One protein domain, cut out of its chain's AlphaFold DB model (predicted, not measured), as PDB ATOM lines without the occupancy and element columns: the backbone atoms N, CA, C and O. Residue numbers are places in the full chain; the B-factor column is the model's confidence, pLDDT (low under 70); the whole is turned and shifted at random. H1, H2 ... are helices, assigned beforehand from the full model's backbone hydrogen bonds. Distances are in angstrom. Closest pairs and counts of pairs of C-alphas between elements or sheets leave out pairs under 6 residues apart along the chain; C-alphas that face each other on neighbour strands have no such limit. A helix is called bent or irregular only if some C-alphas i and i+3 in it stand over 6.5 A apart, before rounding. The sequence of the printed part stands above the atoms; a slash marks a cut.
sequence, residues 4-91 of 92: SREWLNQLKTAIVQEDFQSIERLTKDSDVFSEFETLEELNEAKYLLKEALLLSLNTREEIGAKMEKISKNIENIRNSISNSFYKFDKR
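AT A GLANCE: This is residues 4 to 91 of the 92 residues of an uncharacterized protein of Campylobacterales bacterium (UniProt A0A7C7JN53). One very long helix, H4, has a small helical head at its first end and sticks out far beyond it as a free arm, residues 60 to 91. In the head, H1 packs on residues 41 to 55 of H4, H2 folds back along H1 as a hairpin, and the short H3 packs on the first residues of H1. The printed part has 88 residues, with four named helices in the order H1, H2, H3, H4 and no named strand; the class is all helix. The whole is extended, with a radius of gyration of the C-alphas of 23.4 A, and the arm makes its length: the C-alphas span 81 by 17 by 17 A.

HOW THE PARTS SIT: H1, residues 4 to 16, touches H2, residues 20 to 28; their closest C-alphas, those of Ala 14 and Ser 22, are 5.9 A apart. The two form a helical hairpin, running opposite ways at a shallow tilt of 26 degrees. With residues 4 to 7 alone, H1 touches H3, residues 31 to 35, and the closest C-alphas, those of Ser 4 and Val 32, are 5.6 A apart. H4, residues 39 to 89, touches H1 with residues 41 to 55 alone; the closest C-alphas, those of Ile 15 and Ala 52, are 6.0 A apart. H1 and H4 run the same way at a shallow tilt of 27 degrees. H2 and H4 are close but not clearly touching, with the closest C-alphas, those of Ile 23 and Ala 52, 7.3 A apart; they run opposite ways at a steep tilt of 42 degrees. H3 is apart from H2 and from H4. In H1, H2 and H4 every O i to N i+4 pair is within hydrogen-bond range; in H3 it is 0 of 1, with 1 of 2 O i to N i+3 pairs within range.

IN THESE COORDINATES: H1 begins at C-alpha 4, at (32.728, 34.890, 38.491), and measures 18.4 A from first to last C-alpha. H2 measures 12.4 A and H3 7.5 A. H3 is neither bent nor irregular, but only just: C-alphas 31 and 34 are 6.1 A apart. H4 measures 75.4 A, from C-alpha 39 at (39.801, 43.090, 33.223) to C-alpha 89 at (-31.349, 65.075, 45.062).

THE WHOLE: The two C-alphas farthest apart, those of Glu 37 and Arg 91, are 81.3 A apart. Residues 60 to 91, of which 60 to 89 belong to H4, stand free; the body without them has 56 residues and spans 33 by 18 by 15 A. The printed part has no cut, and the links H1 to H2, H2 to H3 and H3 to H4 are tight. The mean pLDDT of the printed part is 89.1; the model's confidence is under 70 at residues 83 to 91.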
ATOM      1  N   SER A   4      32.889  33.607  39.193       91.25
ATOM      2  CA  SER A   4      32.728  34.890  38.491       91.25
ATOM      3  C   SER A   4      31.984  34.719  37.161       91.25
ATOM      4  O   SER A   4      31.009  35.421  36.898       91.25
ATOM      5  N   ARG A   5      32.363  33.724  36.346       93.19
ATOM      6  CA  ARG A   5      31.703  33.446  35.064       93.19
ATOM      7  C   ARG A   5      30.273  32.946  35.236       93.19
ATOM      8  O   ARG A   5      29.390  33.359  34.485       93.19
ATOM      9  N   GLU A   6      30.047  32.063  36.203       93.38
ATOM     10  CA  GLU A   6      28.705  31.575  36.526       93.38
ATOM     11  C   GLU A   6      27.798  32.731  36.966       93.38
ATOM     12  O   GLU A   6      26.702  32.896  36.433       93.38
ATOM     13  N   TRP A   7      28.292  33.603  37.845       95.44
ATOM     14  CA  TRP A   7      27.578  34.794  38.294       95.44
ATOM     15  C   TRP A   7      27.252  35.751  37.140       95.44
ATOM     16  O   TRP A   7      26.115  36.204  37.028       95.44
ATOM     17  N   LEU A   8      28.198  36.006  36.226       95.44
ATOM     18  CA  LEU A   8      27.965  36.838  35.036       95.44
ATOM     19  C   LEU A   8      26.849  36.266  34.151       95.44
ATOM     20  O   LEU A   8      25.966  36.998  33.700       95.44
ATOM     21  N   ASN A   9      26.856  34.950  33.928       96.06
ATOM     22  CA  ASN A   9      25.823  34.277  33.143       96.06
ATOM     23  C   ASN A   9      24.452  34.341  33.832       96.06
ATOM     24  O   ASN A   9      23.436  34.582  33.170       96.06
ATOM     25  N   GLN A  10      24.414  34.161  35.154       96.38
ATOM     26  CA  GLN A  10      23.190  34.271  35.943       96.38
ATOM     27  C   GLN A  10      22.642  35.699  35.928       96.38
ATOM     28  O   GLN A  10      21.448  35.882  35.693       96.38
ATOM     29  N   LEU A  11      23.499  36.712  36.084       96.44
ATOM     30  CA  LEU A  11      23.090  38.115  36.032       96.44
ATOM     31  C   LEU A  11      22.550  38.481  34.650       96.44
ATOM     32  O   LEU A  11      21.489  39.088  34.539       96.44
ATOM     33  N   LYS A  12      23.232  38.050  33.586       97.38
ATOM     34  CA  LYS A  12      22.761  38.239  32.212       97.38
ATOM     35  C   LYS A  12      21.389  37.602  31.987       97.38
ATOM     36  O   LYS A  12      20.515  38.231  31.398       97.38
ATOM     37  N   THR A  13      21.191  36.376  32.471       97.50
ATOM     38  CA  THR A  13      19.904  35.671  32.370       97.50
ATOM     39  C   THR A  13      18.810  36.409  33.135       97.50
ATOM     40  O   THR A  13      17.733  36.630  32.588       97.50
ATOM     41  N   ALA A  14      19.103  36.854  34.359       97.38
ATOM     42  CA  ALA A  14      18.160  37.589  35.191       97.38
ATOM     43  C   ALA A  14      17.747  38.928  34.557       97.38
ATOM     44  O   ALA A  14      16.570  39.271  34.584       97.38
ATOM     45  N   ILE A  15      18.680  39.648  33.921       97.31
ATOM     46  CA  ILE A  15      18.381  40.876  33.165       97.31
ATOM     47  C   ILE A  15      17.447  40.579  31.987       97.31
ATOM     48  O   ILE A  15      16.447  41.265  31.818       97.31
ATOM     49  N   VAL A  16      17.743  39.546  31.188       96.81
ATOM     50  CA  VAL A  16      16.921  39.177  30.019       96.81
ATOM     51  C   VAL A  16      15.511  38.740  30.419       96.81
ATOM     52  O   VAL A  16      14.561  38.989  29.686       96.81
ATOM     53  N   GLN A  17      15.374  38.075  31.564       97.19
ATOM     54  CA  GLN A  17      14.088  37.607  32.084       97.19
ATOM     55  C   GLN A  17      13.347  38.660  32.914       97.19
ATOM     56  O   GLN A  17      12.250  38.377  33.388       97.19
ATOM     57  N   GLU A  18      13.940  39.842  33.111       95.81
ATOM     58  CA  GLU A  18      13.437  40.878  34.020       95.81
ATOM     59  C   GLU A  18      13.172  40.344  35.446       95.81
ATOM     60  O   GLU A  18      12.263  40.782  36.153       95.81
ATOM     61  N   ASP A  19      13.983  39.379  35.894       97.00
ATOM     62  CA  ASP A  19      13.872  38.775  37.222       97.00
ATOM     63  C   ASP A  19      14.590  39.641  38.267       97.00
ATOM     64  O   ASP A  19      15.744  39.411  38.646       97.00
ATOM     65  N   PHE A  20      13.870  40.652  38.759       94.69
ATOM     66  CA  PHE A  20      14.364  41.583  39.774       94.69
ATOM     67  C   PHE A  20      14.789  40.901  41.081       94.69
ATOM     68  O   PHE A  20      15.703  41.395  41.740       94.69
ATOM     69  N   GLN A  21      14.182  39.768  41.457       95.50
ATOM     70  CA  GLN A  21      14.569  39.044  42.673       95.50
ATOM     71  C   GLN A  21      15.932  38.378  42.500       95.50
ATOM     72  O   GLN A  21      16.780  38.452  43.393       95.50
ATOM     73  N   SER A  22      16.172  37.764  41.342       95.56
ATOM     74  CA  SER A  22      17.485  37.205  41.023       95.56
ATOM     75  C   SER A  22      18.547  38.296  40.890       95.56
ATOM     76  O   SER A  22      19.639  38.120  41.427       95.56
ATOM     77  N   ILE A  23      18.238  39.439  40.263       95.44
ATOM     78  CA  ILE A  23      19.154  40.595  40.196       95.44
ATOM     79  C   ILE A  23      19.508  41.087  41.608       95.44
ATOM     80  O   ILE A  23      20.683  41.278  41.927       95.44
ATOM     81  N   GLU A  24      18.516  41.256  42.485       94.81
ATOM     82  CA  GLU A  24      18.743  41.683  43.870       94.81
ATOM     83  C   GLU A  24      19.598  40.671  44.646       94.81
ATOM     84  O   GLU A  24      20.533  41.054  45.348       94.81
ATOM     85  N   ARG A  25      19.315  39.372  44.507       95.19
ATOM     86  CA  ARG A  25      20.105  38.318  45.154       95.19
ATOM     87  C   ARG A  25      21.559  38.345  44.684       95.19
ATOM     88  O   ARG A  25      22.459  38.319  45.514       95.19
ATOM     89  N   LEU A  26      21.782  38.412  43.371       93.75
ATOM     90  CA  LEU A  26      23.116  38.381  42.767       93.75
ATOM     91  C   LEU A  26      23.946  39.618  43.121       93.75
ATOM     92  O   LEU A  26      25.145  39.503  43.338       93.75
ATOM     93  N   THR A  27      23.324  40.794  43.220       91.25
ATOM     94  CA  THR A  27      24.022  42.040  43.595       91.25
ATOM     95  C   THR A  27      24.404  42.111  45.074       91.25
ATOM     96  O   THR A  27      25.277  42.899  45.434       91.25
ATOM     97  N   LYS A  28      23.787  41.288  45.929       91.12
ATOM     98  CA  LYS A  28      24.153  41.146  47.346       91.12
ATOM     99  C   LYS A  28      25.249  40.108  47.589       91.12
ATOM    100  O   LYS A  28      25.786  40.067  48.693       91.12
ATOM    101  N   ASP A  29      25.567  39.280  46.598       86.81
ATOM    102  CA  ASP A  29      26.614  38.268  46.704       86.81
ATOM    103  C   ASP A  29      27.999  38.920  46.553       86.81
ATOM    104  O   ASP A  29      28.472  39.188  45.449       86.81
ATOM    105  N   SER A  30      28.624  39.239  47.688       75.75
ATOM    106  CA  SER A  30      29.924  39.912  47.736       75.75
ATOM    107  C   SER A  30      31.113  38.989  47.483       75.75
ATOM    108  O   SER A  30      32.194  39.474  47.143       75.75
ATOM    109  N   ASP A  31      30.933  37.678  47.644       82.38
ATOM    110  CA  ASP A  31      32.034  36.709  47.612       82.38
ATOM    111  C   ASP A  31      32.576  36.524  46.186       82.38
ATOM    112  O   ASP A  31      33.750  36.211  45.978       82.38
ATOM    113  N   VAL A  32      31.746  36.816  45.182       83.62
ATOM    114  CA  VAL A  32      32.121  36.785  43.765       83.62
ATOM    115  C   VAL A  32      33.135  37.874  43.394       83.62
ATOM    116  O   VAL A  32      33.941  37.667  42.486       83.62
ATOM    117  N   PHE A  33      33.171  39.014  44.097       75.94
ATOM    118  CA  PHE A  33      34.055  40.127  43.721       75.94
ATOM    119  C   PHE A  33      35.547  39.812  43.881       75.94
ATOM    120  O   PHE A  33      36.366  40.373  43.154       75.94
ATOM    121  N   SER A  34      35.907  38.893  44.782       78.88
ATOM    122  CA  SER A  34      37.287  38.410  44.927       78.88
ATOM    123  C   SER A  34      37.721  37.408  43.855       78.88
ATOM    124  O   SER A  34      38.905  37.094  43.778       78.88
ATOM    125  N   GLU A  35      36.794  36.906  43.036       84.50
ATOM    126  CA  GLU A  35      37.051  35.848  42.050       84.50
ATOM    127  C   GLU A  35      37.144  36.362  40.602       84.50
ATOM    128  O   GLU A  35      37.237  35.570  39.669       84.50
ATOM    129  N   PHE A  36      37.121  37.683  40.389       88.50
ATOM    130  CA  PHE A  36      37.369  38.269  39.070       88.50
ATOM    131  C   PHE A  36      38.857  38.194  38.728       88.50
ATOM    132  O   PHE A  36      39.686  38.849  39.360       88.50
ATOM    133  N   GLU A  37      39.189  37.426  37.695       87.62
ATOM    134  CA  GLU A  37      40.584  37.166  37.320       87.62
ATOM    135  C   GLU A  37      41.072  38.112  36.218       87.62
ATOM    136  O   GLU A  37      42.275  38.332  36.062       87.62
ATOM    137  N   THR A  38      40.148  38.694  35.445       91.25
ATOM    138  CA  THR A  38      40.487  39.490  34.261       91.25
ATOM    139  C   THR A  38      39.774  40.838  34.212       91.25
ATOM    140  O   THR A  38      38.663  41.026  34.712       91.25
ATOM    141  N   LEU A  39      40.408  41.793  33.526       92.50
ATOM    142  CA  LEU A  39      39.801  43.090  33.223       92.50
ATOM    143  C   LEU A  39      38.555  42.950  32.331       92.50
ATOM    144  O   LEU A  39      37.649  43.778  32.400       92.50
ATOM    145  N   GLU A  40      38.508  41.915  31.495       93.06
ATOM    146  CA  GLU A  40      37.362  41.621  30.639       93.06
ATOM    147  C   GLU A  40      36.127  41.260  31.469       93.06
ATOM    148  O   GLU A  40      35.083  41.886  31.297       93.06
ATOM    149  N   GLU A  41      36.265  40.349  32.438       92.25
ATOM    150  CA  GLU A  41      35.166  39.979  33.339       92.25
ATOM    151  C   GLU A  41      34.674  41.177  34.164       92.25
ATOM    152  O   GLU A  41      33.469  41.355  34.342       92.25
ATOM    153  N   LEU A  42      35.584  42.046  34.621       92.31
ATOM    154  CA  LEU A  42      35.221  43.277  35.332       92.31
ATOM    155  C   LEU A  42      34.443  44.255  34.443       92.31
ATOM    156  O   LEU A  42      33.477  44.877  34.892       92.31
ATOM    157  N   ASN A  43      34.850  44.403  33.181       95.44
ATOM    158  CA  ASN A  43      34.140  45.250  32.226       95.44
ATOM    159  C   ASN A  43      32.756  44.682  31.895       95.44
ATOM    160  O   ASN A  43      31.795  45.450  31.810       95.44
ATOM    161  N   GLU A  44      32.635  43.360  31.760       95.50
ATOM    162  CA  GLU A  44      31.351  42.688  31.563       95.50
ATOM    163  C   GLU A  44      30.441  42.872  32.784       95.50
ATOM    164  O   GLU A  44      29.298  43.299  32.627       95.50
ATOM    165  N   ALA A  45      30.952  42.668  34.003       94.44
ATOM    166  CA  ALA A  45      30.201  42.906  35.236       94.44
ATOM    167  C   ALA A  45      29.701  44.351  35.321       94.44
ATOM    168  O   ALA A  45      28.519  44.596  35.563       94.44
ATOM    169  N   LYS A  46      30.584  45.324  35.063       94.88
ATOM    170  CA  LYS A  46      30.233  46.750  35.048       94.88
ATOM    171  C   LYS A  46      29.132  47.049  34.032       94.88
ATOM    172  O   LYS A  46      28.221  47.818  34.332       94.88
ATOM    173  N   TYR A  47      29.231  46.472  32.836       96.88
ATOM    174  CA  TYR A  47      28.219  46.629  31.801       96.88
ATOM    175  C   TYR A  47      26.873  46.048  32.252       96.88
ATOM    176  O   TYR A  47      25.876  46.765  32.256       96.88
ATOM    177  N   LEU A  48      26.846  44.799  32.720       96.62
ATOM    178  CA  LEU A  48      25.618  44.136  33.167       96.62
ATOM    179  C   LEU A  48      24.957  44.859  34.348       96.62
ATOM    180  O   LEU A  48      23.742  45.028  34.359       96.62
ATOM    181  N   LEU A  49      25.736  45.353  35.314       95.50
ATOM    182  CA  LEU A  49      25.209  46.139  36.435       95.50
ATOM    183  C   LEU A  49      24.578  47.459  35.975       95.50
ATOM    184  O   LEU A  49      23.554  47.878  36.518       95.50
ATOM    185  N   LYS A  50      25.156  48.109  34.959       96.88
ATOM    186  CA  LYS A  50      24.565  49.308  34.353       96.88
ATOM    187  C   LYS A  50      23.228  48.984  33.686       96.88
ATOM    188  O   LYS A  50      22.267  49.721  33.889       96.88
ATOM    189  N   GLU A  51      23.157  47.889  32.935       96.94
ATOM    190  CA  GLU A  51      21.915  47.450  32.290       96.94
ATOM    191  C   GLU A  51      20.837  47.082  33.320       96.94
ATOM    192  O   GLU A  51      19.698  47.525  33.198       96.94
ATOM    193  N   ALA A  52      21.195  46.371  34.395       96.06
ATOM    194  CA  ALA A  52      20.276  46.056  35.490       96.06
ATOM    195  C   ALA A  52      19.716  47.317  36.180       96.06
ATOM    196  O   ALA A  52      18.531  47.377  36.528       96.06
ATOM    197  N   LEU A  53      20.551  48.349  36.356       95.44
ATOM    198  CA  LEU A  53      20.119  49.638  36.895       95.44
ATOM    199  C   LEU A  53      19.153  50.352  35.944       95.44
ATOM    200  O   LEU A  53      18.115  50.838  36.389       95.44
ATOM    201  N   LEU A  54      19.477  50.409  34.650       96.50
ATOM    202  CA  LEU A  54      18.613  51.025  33.642       96.50
ATOM    203  C   LEU A  54      17.254  50.325  33.570       96.50
ATOM    204  O   LEU A  54      16.227  50.999  33.598       96.50
ATOM    205  N   LEU A  55      17.246  48.990  33.568       95.25
ATOM    206  CA  LEU A  55      16.027  48.189  33.631       95.25
ATOM    207  C   LEU A  55      15.173  48.581  34.845       95.25
ATOM    208  O   LEU A  55      14.003  48.925  34.697       95.25
ATOM    209  N   SER A  56      15.778  48.623  36.035       92.12
ATOM    210  CA  SER A  56      15.075  48.976  37.275       92.12
ATOM    211  C   SER A  56      14.479  50.390  37.241       92.12
ATOM    212  O   SER A  56      13.370  50.615  37.731       92.12
ATOM    213  N   LEU A  57      15.202  51.354  36.663       94.00
ATOM    214  CA  LEU A  57      14.730  52.732  36.519       94.00
ATOM    215  C   LEU A  57      13.542  52.821  35.557       94.00
ATOM    216  O   LEU A  57      12.524  53.413  35.920       94.00
ATOM    217  N   ASN A  58      13.641  52.182  34.392       94.50
ATOM    218  CA  ASN A  58      12.579  52.173  33.387       94.50
ATOM    219  C   ASN A  58      11.301  51.527  33.937       94.50
ATOM    220  O   ASN A  58      10.221  52.110  33.857       94.50
ATOM    221  N   THR A  59      11.416  50.368  34.592       93.31
ATOM    222  CA  THR A  59      10.263  49.696  35.205       93.31
ATOM    223  C   THR A  59       9.612  50.560  36.285       93.31
ATOM    224  O   THR A  59       8.383  50.632  36.367       93.31
ATOM    225  N   ARG A  60      10.404  51.273  37.097       92.81
ATOM    226  CA  ARG A  60       9.872  52.212  38.094       92.81
ATOM    227  C   ARG A  60       9.082  53.345  37.440       92.81
ATOM    228  O   ARG A  60       8.008  53.690  37.933       92.81
ATOM    229  N   GLU A  61       9.595  53.923  36.359       94.50
ATOM    230  CA  GLU A  61       8.911  54.985  35.614       94.50
ATOM    231  C   GLU A  61       7.596  54.490  35.001       94.50
ATOM    232  O   GLU A  61       6.558  55.138  35.156       94.50
ATOM    233  N   GLU A  62       7.598  53.301  34.397       93.56
ATOM    234  CA  GLU A  62       6.385  52.687  33.858       93.56
ATOM    235  C   GLU A  62       5.325  52.423  34.928       93.56
ATOM    236  O   GLU A  62       4.139  52.694  34.716       93.56
ATOM    237  N   ILE A  63       5.732  51.883  36.082       91.62
ATOM    238  CA  ILE A  63       4.830  51.665  37.217       91.62
ATOM    239  C   ILE A  63       4.273  53.006  37.697       91.62
ATOM    240  O   ILE A  63       3.065  53.111  37.915       91.62
ATOM    241  N   GLY A  64       5.112  54.038  37.804       92.81
ATOM    242  CA  GLY A  64       4.690  55.391  38.162       92.81
ATOM    243  C   GLY A  64       3.604  55.927  37.227       92.81
ATOM    244  O   GLY A  64       2.536  56.331  37.688       92.81
ATOM    245  N   ALA A  65       3.821  55.832  35.914       94.75
ATOM    246  CA  ALA A  65       2.850  56.261  34.909       94.75
ATOM    247  C   ALA A  65       1.532  55.462  34.982       94.75
ATOM    248  O   ALA A  65       0.436  56.027  34.890       94.75
ATOM    249  N   LYS A  66       1.616  54.139  35.191       93.56
ATOM    250  CA  LYS A  66       0.438  53.270  35.378       93.56
ATOM    251  C   LYS A  66      -0.346  53.666  36.635       93.56
ATOM    252  O   LYS A  66      -1.571  53.774  36.573       93.56
ATOM    253  N   MET A  67       0.340  53.935  37.744       92.88
ATOM    254  CA  MET A  67      -0.279  54.359  39.004       92.88
ATOM    255  C   MET A  67      -0.940  55.732  38.894       92.88
ATOM    256  O   MET A  67      -2.057  55.906  39.374       92.88
ATOM    257  N   GLU A  68      -0.317  56.687  38.205       95.31
ATOM    258  CA  GLU A  68      -0.920  58.000  37.959       95.31
ATOM    259  C   GLU A  68      -2.237  57.873  37.178       95.31
ATOM    260  O   GLU A  68      -3.251  58.488  37.527       95.31
ATOM    261  N   LYS A  69      -2.255  57.011  36.154       94.25
ATOM    262  CA  LYS A  69      -3.465  56.716  35.379       94.25
ATOM    263  C   LYS A  69      -4.554  56.073  36.241       94.25
ATOM    264  O   LYS A  69      -5.720  56.451  36.127       94.25
ATOM    265  N   ILE A  70      -4.192  55.127  37.109       94.00
ATOM    266  CA  ILE A  70      -5.130  54.498  38.051       94.00
ATOM    267  C   ILE A  70      -5.719  55.545  39.004       94.00
ATOM    268  O   ILE A  70      -6.940  55.602  39.152       94.00
ATOM    269  N   SER A  71      -4.892  56.415  39.586       94.38
ATOM    270  CA  SER A  71      -5.348  57.485  40.481       94.38
ATOM    271  C   SER A  71      -6.337  58.430  39.801       94.38
ATOM    272  O   SER A  71      -7.418  58.670  40.340       94.38
ATOM    273  N   LYS A  72      -6.028  58.889  38.580       94.12
ATOM    274  CA  LYS A  72      -6.938  59.725  37.775       94.12
ATOM    275  C   LYS A  72      -8.273  59.027  37.506       94.12
ATOM    276  O   LYS A  72      -9.332  59.638  37.615       94.12
ATOM    277  N   ASN A  73      -8.244  57.734  37.191       93.62
ATOM    278  CA  ASN A  73      -9.467  56.963  36.970       93.62
ATOM    279  C   ASN A  73     -10.316  56.847  38.245       93.62
ATOM    280  O   ASN A  73     -11.532  57.018  38.179       93.62
ATOM    281  N   ILE A  74      -9.695  56.606  39.404       93.31
ATOM    282  CA  ILE A  74     -10.392  56.561  40.700       93.31
ATOM    283  C   ILE A  74     -11.040  57.915  41.013       93.31
ATOM    284  O   ILE A  74     -12.198  57.959  41.436       93.31
ATOM    285  N   GLU A  75     -10.326  59.015  40.783       93.38
ATOM    286  CA  GLU A  75     -10.844  60.370  40.987       93.38
ATOM    287  C   GLU A  75     -12.044  60.665  40.075       93.38
ATOM    288  O   GLU A  75     -13.092  61.108  40.547       93.38
ATOM    289  N   ASN A  76     -11.948  60.321  38.789       92.38
ATOM    290  CA  ASN A  76     -13.048  60.476  37.837       92.38
ATOM    291  C   ASN A  76     -14.295  59.679  38.246       92.38
ATOM    292  O   ASN A  76     -15.416  60.185  38.137       92.38
ATOM    293  N   ILE A  77     -14.118  58.451  38.747       90.62
ATOM    294  CA  ILE A  77     -15.220  57.630  39.265       90.62
ATOM    295  C   ILE A  77     -15.856  58.304  40.486       90.62
ATOM    296  O   ILE A  77     -17.077  58.456  40.523       90.62
ATOM    297  N   ARG A  78     -15.054  58.768  41.456       88.88
ATOM    298  CA  ARG A  78     -15.554  59.484  42.646       88.88
ATOM    299  C   ARG A  78     -16.353  60.731  42.265       88.88
ATOM    300  O   ARG A  78     -17.461  60.920  42.766       88.88
ATOM    301  N   ASN A  79     -15.835  61.530  41.337       87.62
ATOM    302  CA  ASN A  79     -16.502  62.738  40.849       87.62
ATOM    303  C   ASN A  79     -17.805  62.412  40.107       87.62
ATOM    304  O   ASN A  79     -18.809  63.101  40.276       87.62
ATOM    305  N   SER A  80     -17.826  61.334  39.323       84.44
ATOM    306  CA  SER A  80     -19.031  60.883  38.616       84.44
ATOM    307  C   SER A  80     -20.117  60.407  39.582       84.44
ATOM    308  O   SER A  80     -21.284  60.756  39.413       84.44
ATOM    309  N   ILE A  81     -19.736  59.670  40.630       79.44
ATOM    310  CA  ILE A  81     -20.653  59.230  41.688       79.44
ATOM    311  C   ILE A  81     -21.224  60.445  42.431       79.44
ATOM    312  O   ILE A  81     -22.441  60.569  42.547       79.44
ATOM    313  N   SER A  82     -20.377  61.382  42.868       72.69
ATOM    314  CA  SER A  82     -20.815  62.599  43.568       72.69
ATOM    315  C   SER A  82     -21.785  63.444  42.725       72.69
ATOM    316  O   SER A  82     -22.850  63.843  43.200       72.69
ATOM    317  N   ASN A  83     -21.486  63.620  41.434       66.25
ATOM    318  CA  ASN A  83     -22.355  64.339  40.500       66.25
ATOM    319  C   ASN A  83     -23.676  63.605  40.208       66.25
ATOM    320  O   ASN A  83     -24.696  64.250  39.958       66.25
ATOM    321  N   SER A  84     -23.678  62.268  40.236       64.75
ATOM    322  CA  SER A  84     -24.891  61.453  40.107       64.75
ATOM    323  C   SER A  84     -25.821  61.634  41.308       64.75
ATOM    324  O   SER A  84     -27.020  61.842  41.121       64.75
ATOM    325  N   PHE A  85     -25.277  61.622  42.530       60.69
ATOM    326  CA  PHE A  85     -26.053  61.868  43.752       60.69
ATOM    327  C   PHE A  85     -26.655  63.280  43.778       60.69
ATOM    328  O   PHE A  85     -27.848  63.428  44.024       60.69
ATOM    329  N   TYR A  86     -25.884  64.306  43.405       58.69
ATOM    330  CA  TYR A  86     -26.373  65.691  43.362       58.69
ATOM    331  C   TYR A  86     -27.500  65.919  42.333       58.69
ATOM    332  O   TYR A  86     -28.386  66.749  42.534       58.69
ATOM    333  N   LYS A  87     -27.496  65.178  41.213       59.91
ATOM    334  CA  LYS A  87     -28.583  65.226  40.217       59.91
ATOM    335  C   LYS A  87     -29.842  64.478  40.659       59.91
ATOM    336  O   LYS A  87     -30.924  64.853  40.211       59.91
ATOM    337  N   PHE A  88     -29.708  63.439  41.481       58.50
ATOM    338  CA  PHE A  88     -30.849  62.719  42.052       58.50
ATOM    339  C   PHE A  88     -31.569  63.566  43.108       58.50
ATOM    340  O   PHE A  88     -32.791  63.648  43.076       58.50
ATOM    341  N   ASP A  89     -30.813  64.260  43.961       56.59
ATOM    342  CA  ASP A  89     -31.349  65.075  45.062       56.59
ATOM    343  C   ASP A  89     -32.125  66.316  44.577       56.59
ATOM    344  O   ASP A  89     -33.061  66.767  45.215       56.59
ATOM    345  N   LYS A  90     -31.802  66.849  43.387       55.62
ATOM    346  CA  LYS A  90     -32.528  67.979  42.764       55.62
ATOM    347  C   LYS A  90     -33.826  67.604  42.035       55.62
ATOM    348  O   LYS A  90     -34.458  68.484  41.450       55.62
ATOM    349  N   ARG A  91     -34.170  66.316  41.953       54.22
ATOM    350  CA  ARG A  91     -35.395  65.832  41.283       54.22
ATOM    351  C   ARG A  91     -36.516  65.462  42.260       54.22
ATOM    352  O   ARG A  91     -37.578  65.055  41.791       54.22
TER     353      ARG A  91